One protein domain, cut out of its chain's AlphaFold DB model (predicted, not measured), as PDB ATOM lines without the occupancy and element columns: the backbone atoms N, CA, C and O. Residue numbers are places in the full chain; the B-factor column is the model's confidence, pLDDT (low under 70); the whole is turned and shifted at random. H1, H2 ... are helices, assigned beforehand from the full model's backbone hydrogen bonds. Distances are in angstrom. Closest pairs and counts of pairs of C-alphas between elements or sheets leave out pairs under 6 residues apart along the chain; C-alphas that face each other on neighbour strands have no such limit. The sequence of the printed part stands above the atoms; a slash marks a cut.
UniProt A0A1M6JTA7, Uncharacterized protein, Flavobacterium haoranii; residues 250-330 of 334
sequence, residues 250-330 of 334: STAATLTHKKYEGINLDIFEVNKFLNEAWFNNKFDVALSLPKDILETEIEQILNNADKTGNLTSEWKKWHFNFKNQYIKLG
ATOM      1  N   SER A 250     -20.383 -42.515  22.260       94.75
ATOM      2  CA  SER A 250     -19.802 -43.241  23.390       94.75
ATOM      3  C   SER A 250     -19.678 -44.751  23.159       94.75
ATOM      4  O   SER A 250     -18.782 -45.398  23.699       94.75
ATOM      5  N   THR A 251     -20.555 -45.333  22.338       94.44
ATOM      6  CA  THR A 251     -20.516 -46.751  21.930       94.44
ATOM      7  C   THR A 251     -21.090 -46.930  20.525       94.44
ATOM      8  O   THR A 251     -21.648 -45.999  19.946       94.44
ATOM      9  N   ALA A 252     -20.965 -48.129  19.953       92.69
ATOM     10  CA  ALA A 252     -21.532 -48.470  18.652       92.69
ATOM     11  C   ALA A 252     -22.218 -49.839  18.697       92.69
ATOM     12  O   ALA A 252     -21.816 -50.721  19.450       92.69
ATOM     13  N   ALA A 253     -23.225 -50.045  17.845       89.75
ATOM     14  CA  ALA A 253     -23.887 -51.346  17.733       89.75
ATOM     15  C   ALA A 253     -22.947 -52.430  17.159       89.75
ATOM     16  O   ALA A 253     -23.021 -53.592  17.538       89.75
ATOM     17  N   THR A 254     -22.045 -52.041  16.247       85.81
ATOM     18  CA  THR A 254     -20.984 -52.903  15.699       85.81
ATOM     19  C   THR A 254     -19.724 -52.092  15.384       85.81
ATOM     20  O   THR A 254     -19.792 -50.882  15.121       85.81
ATOM     21  N   LEU A 255     -18.580 -52.783  15.304       83.94
ATOM     22  CA  LEU A 255     -17.307 -52.211  14.849       83.94
ATOM     23  C   LEU A 255     -17.147 -52.176  13.323       83.94
ATOM     24  O   LEU A 255     -16.069 -51.851  12.819       83.94
ATOM     25  N   THR A 256     -18.197 -52.477  12.555       78.12
ATOM     26  CA  THR A 256     -18.148 -52.397  11.090       78.12
ATOM     27  C   THR A 256     -17.777 -50.970  10.671       78.12
ATOM     28  O   THR A 256     -18.468 -50.014  11.032       78.12
ATOM     29  N   HIS A 257     -16.660 -50.829   9.946       76.69
ATOM     30  CA  HIS A 257     -16.029 -49.549   9.570       76.69
ATOM     31  C   HIS A 257     -15.522 -48.673  10.735       76.69
ATOM     32  O   HIS A 257     -15.233 -47.497  10.531       76.69
ATOM     33  N   LYS A 258     -15.394 -49.245  11.939       84.25
ATOM     34  CA  LYS A 258     -14.914 -48.588  13.170       84.25
ATOM     35  C   LYS A 258     -13.835 -49.418  13.881       84.25
ATOM     36  O   LYS A 258     -13.691 -49.338  15.100       84.25
ATOM     37  N   LYS A 259     -13.122 -50.264  13.129       87.19
ATOM     38  CA  LYS A 259     -11.921 -50.968  13.600       87.19
ATOM     39  C   LYS A 259     -10.710 -50.078  13.350       87.19
ATOM     40  O   LYS A 259     -10.552 -49.552  12.248       87.19
ATOM     41  N   TYR A 260      -9.873 -49.924  14.367       90.81
ATOM     42  CA  TYR A 260      -8.680 -49.086  14.324       90.81
ATOM     43  C   TYR A 260      -7.447 -49.936  14.615       90.81
ATOM     44  O   TYR A 260      -7.498 -50.867  15.417       90.81
ATOM     45  N   GLU A 261      -6.347 -49.628  13.936       90.56
ATOM     46  CA  GLU A 261      -5.086 -50.341  14.108       90.56
ATOM     47  C   GLU A 261      -4.572 -50.206  15.549       90.56
ATOM     48  O   GLU A 261      -4.601 -49.119  16.126       90.56
ATOM     49  N   GLY A 262      -4.116 -51.317  16.129       91.12
ATOM     50  CA  GLY A 262      -3.572 -51.344  17.490       91.12
ATOM     51  C   GLY A 262      -4.608 -51.228  18.612       91.12
ATOM     52  O   GLY A 262      -4.209 -51.016  19.754       91.12
ATOM     53  N   ILE A 263      -5.905 -51.362  18.307       92.81
ATOM     54  CA  ILE A 263      -6.987 -51.387  19.300       92.81
ATOM     55  C   ILE A 263      -7.660 -52.756  19.281       92.81
ATOM     56  O   ILE A 263      -8.173 -53.183  18.245       92.81
ATOM     57  N   ASN A 264      -7.671 -53.427  20.431       91.94
ATOM     58  CA  ASN A 264      -8.295 -54.731  20.619       91.94
ATOM     59  C   ASN A 264      -9.508 -54.595  21.544       91.94
ATOM     60  O   ASN A 264      -9.419 -54.850  22.743       91.94
ATOM     61  N   LEU A 265     -10.627 -54.153  20.974       92.38
ATOM     62  CA  LEU A 265     -11.880 -53.947  21.691       92.38
ATOM     63  C   LEU A 265     -12.963 -54.872  21.137       92.38
ATOM     64  O   LEU A 265     -13.238 -54.821  19.940       92.38
ATOM     65  N   ASP A 266     -13.644 -55.617  22.008       91.19
ATOM     66  CA  ASP A 266     -14.938 -56.216  21.680       91.19
ATOM     67  C   ASP A 266     -16.065 -55.262  22.107       91.19
ATOM     68  O   ASP A 266     -16.354 -55.076  23.291       91.19
ATOM     69  N   ILE A 267     -16.718 -54.628  21.129       92.69
ATOM     70  CA  ILE A 267     -17.821 -53.702  21.416       92.69
ATOM     71  C   ILE A 267     -19.055 -54.417  21.976       92.69
ATOM     72  O   ILE A 267     -19.844 -53.797  22.686       92.69
ATOM     73  N   PHE A 268     -19.242 -55.708  21.683       92.50
ATOM     74  CA  PHE A 268     -20.355 -56.474  22.237       92.50
ATOM     75  C   PHE A 268     -20.158 -56.728  23.728       92.50
ATOM     76  O   PHE A 268     -21.135 -56.682  24.474       92.50
ATOM     77  N   GLU A 269     -18.915 -56.914  24.173       93.19
ATOM     78  CA  GLU A 269     -18.583 -57.018  25.595       93.19
ATOM     79  C   GLU A 269     -18.841 -55.694  26.331       93.19
ATOM     80  O   GLU A 269     -19.505 -55.689  27.370       93.19
ATOM     81  N   VAL A 270     -18.429 -54.559  25.749       95.62
ATOM     82  CA  VAL A 270     -18.774 -53.223  26.276       95.62
ATOM     83  C   VAL A 270     -20.291 -53.062  26.391       95.62
ATOM     84  O   VAL A 270     -20.805 -52.741  27.465       95.62
ATOM     85  N   ASN A 271     -21.025 -53.327  25.305       96.00
ATOM     86  CA  ASN A 271     -22.480 -53.179  25.279       96.00
ATOM     87  C   ASN A 271     -23.157 -54.123  26.279       96.00
ATOM     88  O   ASN A 271     -24.122 -53.720  26.917       96.00
ATOM     89  N   LYS A 272     -22.643 -55.344  26.482       95.50
ATOM     90  CA  LYS A 272     -23.160 -56.277  27.490       95.50
ATOM     91  C   LYS A 272     -23.123 -55.662  28.889       95.50
ATOM     92  O   LYS A 272     -24.155 -55.641  29.556       95.50
ATOM     93  N   PHE A 273     -21.981 -55.125  29.321       97.00
ATOM     94  CA  PHE A 273     -21.867 -54.534  30.659       97.00
ATOM     95  C   PHE A 273     -22.748 -53.294  30.836       97.00
ATOM     96  O   PHE A 273     -23.368 -53.123  31.887       97.00
ATOM     97  N   LEU A 274     -22.877 -52.465  29.798       98.00
ATOM     98  CA  LEU A 274     -23.791 -51.320  29.819       98.00
ATOM     99  C   LEU A 274     -25.264 -51.754  29.855       98.00
ATOM    100  O   LEU A 274     -26.042 -51.210  30.639       98.00
ATOM    101  N   ASN A 275     -25.643 -52.765  29.068       98.00
ATOM    102  CA  ASN A 275     -26.992 -53.334  29.055       98.00
ATOM    103  C   ASN A 275     -27.356 -53.923  30.422       98.00
ATOM    104  O   ASN A 275     -28.454 -53.686  30.923       98.00
ATOM    105  N   GLU A 276     -26.437 -54.656  31.055       97.88
ATOM    106  CA  GLU A 276     -26.624 -55.213  32.397       97.88
ATOM    107  C   GLU A 276     -26.736 -54.115  33.462       97.88
ATOM    108  O   GLU A 276     -27.614 -54.188  34.326       97.88
ATOM    109  N   ALA A 277     -25.900 -53.075  33.405       98.06
ATOM    110  CA  ALA A 277     -25.996 -51.942  34.324       98.06
ATOM    111  C   ALA A 277     -27.339 -51.207  34.180       98.06
ATOM    112  O   ALA A 277     -28.008 -50.948  35.185       98.06
ATOM    113  N   TRP A 278     -27.777 -50.949  32.946       98.50
ATOM    114  CA  TRP A 278     -29.080 -50.352  32.644       98.50
ATOM    115  C   TRP A 278     -30.246 -51.229  33.111       98.50
ATOM    116  O   TRP A 278     -31.166 -50.755  33.783       98.50
ATOM    117  N   PHE A 279     -30.199 -52.534  32.835       98.44
ATOM    118  CA  PHE A 279     -31.242 -53.472  33.245       98.44
ATOM    119  C   PHE A 279     -31.400 -53.515  34.770       98.44
ATOM    120  O   PHE A 279     -32.524 -53.516  35.269       98.44
ATOM    121  N   ASN A 280     -30.295 -53.403  35.508       97.94
ATOM    122  CA  ASN A 280     -30.278 -53.364  36.970       97.94
ATOM    123  C   ASN A 280     -30.479 -51.958  37.579       97.94
ATOM    124  O   ASN A 280     -30.237 -51.785  38.773       97.94
ATOM    125  N   ASN A 281     -30.902 -50.956  36.795       97.12
ATOM    126  CA  ASN A 281     -31.118 -49.569  37.244       97.12
ATOM    127  C   ASN A 281     -29.862 -48.892  37.835       97.12
ATOM    128  O   ASN A 281     -29.967 -48.008  38.681       97.12
ATOM    129  N   LYS A 282     -28.666 -49.303  37.399       96.75
ATOM    130  CA  LYS A 282     -27.369 -48.726  37.803       96.75
ATOM    131  C   LYS A 282     -26.795 -47.756  36.769       96.75
ATOM    132  O   LYS A 282     -25.649 -47.341  36.897       96.75
ATOM    133  N   PHE A 283     -27.565 -47.443  35.732       96.81
ATOM    134  CA  PHE A 283     -27.149 -46.588  34.632       96.81
ATOM    135  C   PHE A 283     -28.324 -45.712  34.187       96.81
ATOM    136  O   PHE A 283     -29.224 -46.186  33.490       96.81
ATOM    137  N   ASP A 284     -28.337 -44.454  34.637       95.00
ATOM    138  CA  ASP A 284     -29.358 -43.473  34.263       95.00
ATOM    139  C   ASP A 284     -28.962 -42.757  32.971       95.00
ATOM    140  O   ASP A 284     -28.210 -41.785  32.947       95.00
ATOM    141  N   VAL A 285     -29.513 -43.252  31.872       92.88
ATOM    142  CA  VAL A 285     -29.200 -42.789  30.520       92.88
ATOM    143  C   VAL A 285     -29.764 -41.407  30.205       92.88
ATOM    144  O   VAL A 285     -29.403 -40.840  29.175       92.88
ATOM    145  N   ALA A 286     -30.655 -40.859  31.037       93.19
ATOM    146  CA  ALA A 286     -31.249 -39.543  30.826       93.19
ATOM    147  C   ALA A 286     -30.456 -38.416  31.509       93.19
ATOM    148  O   ALA A 286     -30.607 -37.256  31.120       93.19
ATOM    149  N   LEU A 287     -29.593 -38.742  32.480       93.56
ATOM    150  CA  LEU A 287     -28.892 -37.765  33.321       93.56
ATOM    151  C   LEU A 287     -28.037 -36.776  32.517       93.56
ATOM    152  O   LEU A 287     -27.980 -35.592  32.847       93.56
ATOM    153  N   SER A 288     -27.386 -37.247  31.452       93.12
ATOM    154  CA  SER A 288     -26.478 -36.423  30.652       93.12
ATOM    155  C   SER A 288     -27.163 -35.614  29.543       93.12
ATOM    156  O   SER A 288     -26.508 -34.789  28.899       93.12
ATOM    157  N   LEU A 289     -28.471 -35.809  29.309       94.56
ATOM    158  CA  LEU A 289     -29.206 -35.081  28.270       94.56
ATOM    159  C   LEU A 289     -29.090 -33.553  28.471       94.56
ATOM    160  O   LEU A 289     -29.235 -33.062  29.592       94.56
ATOM    161  N   PRO A 290     -28.887 -32.770  27.392       94.44
ATOM    162  CA  PRO A 290     -28.914 -33.187  25.991       94.44
ATOM    163  C   PRO A 290     -27.585 -33.736  25.453       94.44
ATOM    164  O   PRO A 290     -27.588 -34.186  24.323       94.44
ATOM    165  N   LYS A 291     -26.474 -33.727  26.195       95.31
ATOM    166  CA  LYS A 291     -25.170 -34.228  25.709       95.31
ATOM    167  C   LYS A 291     -25.106 -35.746  25.753       95.31
ATOM    168  O   LYS A 291     -25.843 -36.335  26.528       95.31
ATOM    169  N   ASP A 292     -24.216 -36.380  24.992       95.62
ATOM    170  CA  ASP A 292     -24.036 -37.842  25.031       95.62
ATOM    171  C   ASP A 292     -23.731 -38.380  26.452       95.62
ATOM    172  O   ASP A 292     -23.522 -37.626  27.406       95.62
ATOM    173  N   ILE A 293     -23.778 -39.700  26.616       95.81
ATOM    174  CA  ILE A 293     -23.470 -40.405  27.864       95.81
ATOM    175  C   ILE A 293     -22.098 -39.966  28.395       95.81
ATOM    176  O   ILE A 293     -21.138 -39.814  27.637       95.81
ATOM    177  N   LEU A 294     -21.999 -39.743  29.709       94.62
ATOM    178  CA  LEU A 294     -20.755 -39.281  30.313       94.62
ATOM    179  C   LEU A 294     -19.695 -40.381  30.255       94.62
ATOM    180  O   LEU A 294     -19.911 -41.501  30.719       94.62
ATOM    181  N   GLU A 295     -18.506 -40.032  29.760       95.00
ATOM    182  CA  GLU A 295     -17.374 -40.963  29.689       95.00
ATOM    183  C   GLU A 295     -17.065 -41.566  31.069       95.00
ATOM    184  O   GLU A 295     -16.862 -42.771  31.188       95.00
ATOM    185  N   THR A 296     -17.146 -40.759  32.131       95.38
ATOM    186  CA  THR A 296     -16.915 -41.194  33.516       95.38
ATOM    187  C   THR A 296     -17.893 -42.267  33.994       95.38
ATOM    188  O   THR A 296     -17.507 -43.122  34.789       95.38
ATOM    189  N   GLU A 297     -19.143 -42.250  33.525       95.75
ATOM    190  CA  GLU A 297     -20.141 -43.263  33.891       95.75
ATOM    191  C   GLU A 297     -19.841 -44.597  33.209       95.75
ATOM    192  O   GLU A 297     -19.859 -45.643  33.861       95.75
ATOM    193  N   ILE A 298     -19.490 -44.563  31.920       96.62
ATOM    194  CA  ILE A 298     -19.079 -45.763  31.183       96.62
ATOM    195  C   ILE A 298     -17.822 -46.356  31.814       96.62
ATOM    196  O   ILE A 298     -17.783 -47.552  32.088       96.62
ATOM    197  N   GLU A 299     -16.821 -45.528  32.117       96.38
ATOM    198  CA  GLU A 299     -15.607 -45.970  32.803       96.38
ATOM    199  C   GLU A 299     -15.912 -46.657  34.132       96.38
ATOM    200  O   GLU A 299     -15.347 -47.710  34.425       96.38
ATOM    201  N   GLN A 300     -16.811 -46.089  34.938       95.75
ATOM    202  CA  GLN A 300     -17.201 -46.678  36.211       95.75
ATOM    203  C   GLN A 300     -17.875 -48.042  36.016       95.75
ATOM    204  O   GLN A 300     -17.555 -48.985  36.741       95.75
ATOM    205  N   ILE A 301     -18.781 -48.173  35.043       97.12
ATOM    206  CA  ILE A 301     -19.452 -49.447  34.746       97.12
ATOM    207  C   ILE A 301     -18.439 -50.496  34.275       97.12
ATOM    208  O   ILE A 301     -18.423 -51.606  34.809       97.12
ATOM    209  N   LEU A 302     -17.564 -50.139  33.330       96.75
ATOM    210  CA  LEU A 302     -16.564 -51.054  32.779       96.75
ATOM    211  C   LEU A 302     -15.525 -51.470  33.825       96.75
ATOM    212  O   LEU A 302     -15.245 -52.657  33.945       96.75
ATOM    213  N   ASN A 303     -15.020 -50.547  34.648       94.75
ATOM    214  CA  ASN A 303     -14.060 -50.868  35.713       94.75
ATOM    215  C   ASN A 303     -14.657 -51.774  36.802       94.75
ATOM    216  O   ASN A 303     -13.946 -52.574  37.405       94.75
ATOM    217  N   ASN A 304     -15.961 -51.654  37.069       92.88
ATOM    218  CA  ASN A 304     -16.643 -52.529  38.020       92.88
ATOM    219  C   ASN A 304     -16.848 -53.949  37.466       92.88
ATOM    220  O   ASN A 304     -16.910 -54.901  38.247       92.88
ATOM    221  N   ALA A 305     -16.971 -54.089  36.144       90.44
ATOM    222  CA  ALA A 305     -17.229 -55.356  35.471       90.44
ATOM    223  C   ALA A 305     -15.942 -56.105  35.071       90.44
ATOM    224  O   ALA A 305     -15.821 -57.302  35.330       90.44
ATOM    225  N   ASP A 306     -14.963 -55.398  34.502       86.94
ATOM    226  CA  ASP A 306     -13.647 -55.914  34.125       86.94
ATOM    227  C   ASP A 306     -12.582 -55.501  35.150       86.94
ATOM    228  O   ASP A 306     -12.001 -54.415  35.100       86.94
ATOM    229  N   LYS A 307     -12.265 -56.423  36.064       79.06
ATOM    230  CA  LYS A 307     -11.235 -56.214  37.096       79.06
ATOM    231  C   LYS A 307      -9.818 -56.072  36.534       79.06
ATOM    232  O   LYS A 307      -8.929 -55.664  37.277       79.06
ATOM    233  N   THR A 308      -9.582 -56.431  35.269       83.56
ATOM    234  CA  THR A 308      -8.264 -56.275  34.637       83.56
ATOM    235  C   THR A 308      -8.009 -54.835  34.183       83.56
ATOM    236  O   THR A 308      -6.852 -54.450  34.017       83.56
ATOM    237  N   GLY A 309      -9.070 -54.034  33.996       83.88
ATOM    238  CA  GLY A 309      -9.011 -52.654  33.503       83.88
ATOM    239  C   GLY A 309      -8.620 -52.523  32.025       83.88
ATOM    240  O   GLY A 309      -8.518 -51.405  31.508       83.88
ATOM    241  N   ASN A 310      -8.397 -53.642  31.333       91.50
ATOM    242  CA  ASN A 310      -7.978 -53.648  29.939       91.50
ATOM    243  C   ASN A 310      -9.110 -53.162  29.025       91.50
ATOM    244  O   ASN A 310      -8.872 -52.332  28.147       91.50
ATOM    245  N   LEU A 311     -10.348 -53.598  29.280       93.69
ATOM    246  CA  LEU A 311     -11.508 -53.225  28.473       93.69
ATOM    247  C   LEU A 311     -11.751 -51.712  28.489       93.69
ATOM    248  O   LEU A 311     -11.937 -51.104  27.437       93.69
ATOM    249  N   THR A 312     -11.679 -51.081  29.665       96.38
ATOM    250  CA  THR A 312     -11.828 -49.625  29.809       96.38
ATOM    251  C   THR A 312     -10.736 -48.870  29.048       96.38
ATOM    252  O   THR A 312     -11.019 -47.877  28.376       96.38
ATOM    253  N   SER A 313      -9.484 -49.331  29.129       95.75
ATOM    254  CA  SER A 313      -8.350 -48.716  28.425       95.75
ATOM    255  C   SER A 313      -8.515 -48.790  26.903       95.75
ATOM    256  O   SER A 313      -8.369 -47.781  26.208       95.75
ATOM    257  N   GLU A 314      -8.880 -49.963  26.378       96.31
ATOM    258  CA  GLU A 314      -9.128 -50.164  24.948       96.31
ATOM    259  C   GLU A 314     -10.358 -49.387  24.465       96.31
ATOM    260  O   GLU A 314     -10.310 -48.756  23.404       96.31
ATOM    261  N   TRP A 315     -11.425 -49.327  25.271       97.38
ATOM    262  CA  TRP A 315     -12.609 -48.521  24.972       97.38
ATOM    263  C   TRP A 315     -12.266 -47.034  24.851       97.38
ATOM    264  O   TRP A 315     -12.677 -46.406  23.879       97.38
ATOM    265  N   LYS A 316     -11.446 -46.467  25.749       97.31
ATOM    266  CA  LYS A 316     -11.015 -45.057  25.653       97.31
ATOM    267  C   LYS A 316     -10.266 -44.765  24.357       97.31
ATOM    268  O   LYS A 316     -10.546 -43.771  23.683       97.31
ATOM    269  N   LYS A 317      -9.318 -45.636  23.987       97.19
ATOM    270  CA  LYS A 317      -8.571 -45.509  22.724       97.19
ATOM    271  C   LYS A 317      -9.524 -45.566  21.533       97.19
ATOM    272  O   LYS A 317      -9.404 -44.761  20.606       97.19
ATOM    273  N   TRP A 318     -10.463 -46.511  21.552       97.19
ATOM    274  CA  TRP A 318     -11.459 -46.675  20.501       97.19
ATOM    275  C   TRP A 318     -12.360 -45.444  20.389       97.19
ATOM    276  O   TRP A 318     -12.474 -44.870  19.309       97.19
ATOM    277  N   HIS A 319     -12.926 -44.997  21.510       96.62
ATOM    278  CA  HIS A 319     -13.833 -43.858  21.610       96.62
ATOM    279  C   HIS A 319     -13.191 -42.581  21.052       96.62
ATOM    280  O   HIS A 319     -13.779 -41.891  20.215       96.62
ATOM    281  N   PHE A 320     -11.935 -42.319  21.426       96.06
ATOM    282  CA  PHE A 320     -11.159 -41.202  20.897       96.06
ATOM    283  C   PHE A 320     -11.014 -41.263  19.369       96.06
ATOM    284  O   PHE A 320     -11.217 -40.263  18.677       96.06
ATOM    285  N   ASN A 321     -10.678 -42.430  18.813       95.75
ATOM    286  CA  ASN A 321     -10.543 -42.595  17.364       95.75
ATOM    287  C   ASN A 321     -11.888 -42.484  16.638       95.75
ATOM    288  O   ASN A 321     -11.955 -41.863  15.573       95.75
ATOM    289  N   PHE A 322     -12.956 -43.008  17.240       94.94
ATOM    290  CA  PHE A 322     -14.308 -42.932  16.706       94.94
ATOM    291  C   PHE A 322     -14.800 -41.488  16.605       94.94
ATOM    292  O   PHE A 322     -15.177 -41.062  15.513       94.94
ATOM    293  N   LYS A 323     -14.675 -40.676  17.662       94.88
ATOM    294  CA  LYS A 323     -14.996 -39.235  17.594       94.88
ATOM    295  C   LYS A 323     -14.141 -38.509  16.556       94.88
ATOM    296  O   LYS A 323     -14.660 -37.790  15.699       94.88
ATOM    297  N   ASN A 324     -12.829 -38.753  16.561       94.88
ATOM    298  CA  ASN A 324     -11.907 -38.095  15.634       94.88
ATOM    299  C   ASN A 324     -12.178 -38.416  14.161       94.88
ATOM    300  O   ASN A 324     -11.916 -37.574  13.300       94.88
ATOM    301  N   GLN A 325     -12.710 -39.599  13.846       92.44
ATOM    302  CA  GLN A 325     -13.134 -39.933  12.487       92.44
ATOM    303  C   GLN A 325     -14.193 -38.949  11.967       92.44
ATOM    304  O   GLN A 325     -14.093 -38.502  10.826       92.44
ATOM    305  N   TYR A 326     -15.163 -38.562  12.798       92.19
ATOM    306  CA  TYR A 326     -16.234 -37.635  12.417       92.19
ATOM    307  C   TYR A 326     -15.776 -36.177  12.468       92.19
ATOM    308  O   TYR A 326     -16.096 -35.405  11.561       92.19
ATOM    309  N   ILE A 327     -14.949 -35.805  13.449       94.31
ATOM    310  CA  ILE A 327     -14.338 -34.467  13.517       94.31
ATOM    311  C   ILE A 327     -13.534 -34.176  12.240       94.31
ATOM    312  O   ILE A 327     -13.673 -33.105  11.649       94.31
ATOM    313  N   LYS A 328     -12.767 -35.152  11.731       91.19
ATOM    314  CA  LYS A 328     -12.023 -35.027  10.460       91.19
ATOM    315  C   LYS A 328     -12.927 -34.795   9.240       91.19
ATOM    316  O   LYS A 328     -12.474 -34.216   8.254       91.19
ATOM    317  N   LEU A 329     -14.192 -35.217   9.293       87.12
ATOM    318  CA  LEU A 329     -15.191 -34.946   8.252       87.12
ATOM    319  C   LEU A 329     -15.839 -33.556   8.391       87.12
ATOM    320  O   LEU A 329     -16.551 -33.125   7.479       87.12
ATOM    321  N   GLY A 330     -15.565 -32.837   9.484       91.75
ATOM    322  CA  GLY A 330     -16.140 -31.530   9.807       91.75
ATOM    323  C   GLY A 330     -17.392 -31.596  10.684       91.75
ATOM    324  O   GLY A 330     -18.149 -30.628  10.721       91.75
TER     325      GLY A 330
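Overview. This is residues 250 to 330 of the 334 residues of an uncharacterized protein of Flavobacterium haoranii (UniProt A0A1M6JTA7). What shape do these coordinates make? Three helices make the body: H2 and H3 form a helical hairpin that meets near its tight link, with H3 touching H2 by residues 311 to 312 alone, and H1 lies crosswise to H2. Two long stretches with no named element belong to the picture: residues 250 to 266 before H1, and residues 280 to 294, which lead from H1 back to H2. What is the make-up and size? The printed part has 81 residues with three named helices, in the order H1, H2, H3, and no named strand, and its class is all helix. It is compact, with a radius of gyration of the C-alphas of 12.8 A, and spans 36 by 32 by 19 A.

Along the chain. Where does the first helix begin? After residues 250 to 266, H1 takes residues 267 to 279, from C-alpha 267 at (-17.821, -53.702, 21.416), and measures 17.9 A from first to last C-alpha. Which helix comes next? H2 takes residues 295 to 305, starts with C-alpha 295 at (-17.374, -40.963, 29.689), and measures 15.5 A. Where does the last helix end? H3 takes residues 310 to 327, is the longest at 26.0 A, and ends with C-alpha 327 at (-14.338, -34.467, 13.517).

Arrangement. How does H1 stand to H2? They touch and are about perpendicular, at 89 degrees; their closest C-alphas are those of Phe 273 and Leu 302, 6.7 A apart. How does H1 stand to H3? They are close but not clearly touching, the closest C-alphas being those of Val 270 and Leu 311 at 7.6 A. Their lines are about perpendicular, at 77 degrees. How do H2 and H3 form their hairpin? They touch, the closest C-alphas being those of Leu 302 and Thr 312 at 5.8 A, and run opposite ways at a shallow tilt of 27 degrees. What do the helix backbones show? In H1 and H2 every O i to N i+4 pair is within hydrogen-bond range, and in H3 13 of 14 are.

Size, cuts and confidence. How far does the printed part reach? The two C-alphas farthest apart are those of Asn 280 and Gly 330, at 37.6 A. Is there a cut, and which link is long? The printed part has no cut; the link from H1 to H2, with 15 residues, is long, and the link from H2 to H3, with 4 residues, is tight. Where is the model's confidence low? No printed residue is under 70, and the mean pLDDT of the printed part is 93.2.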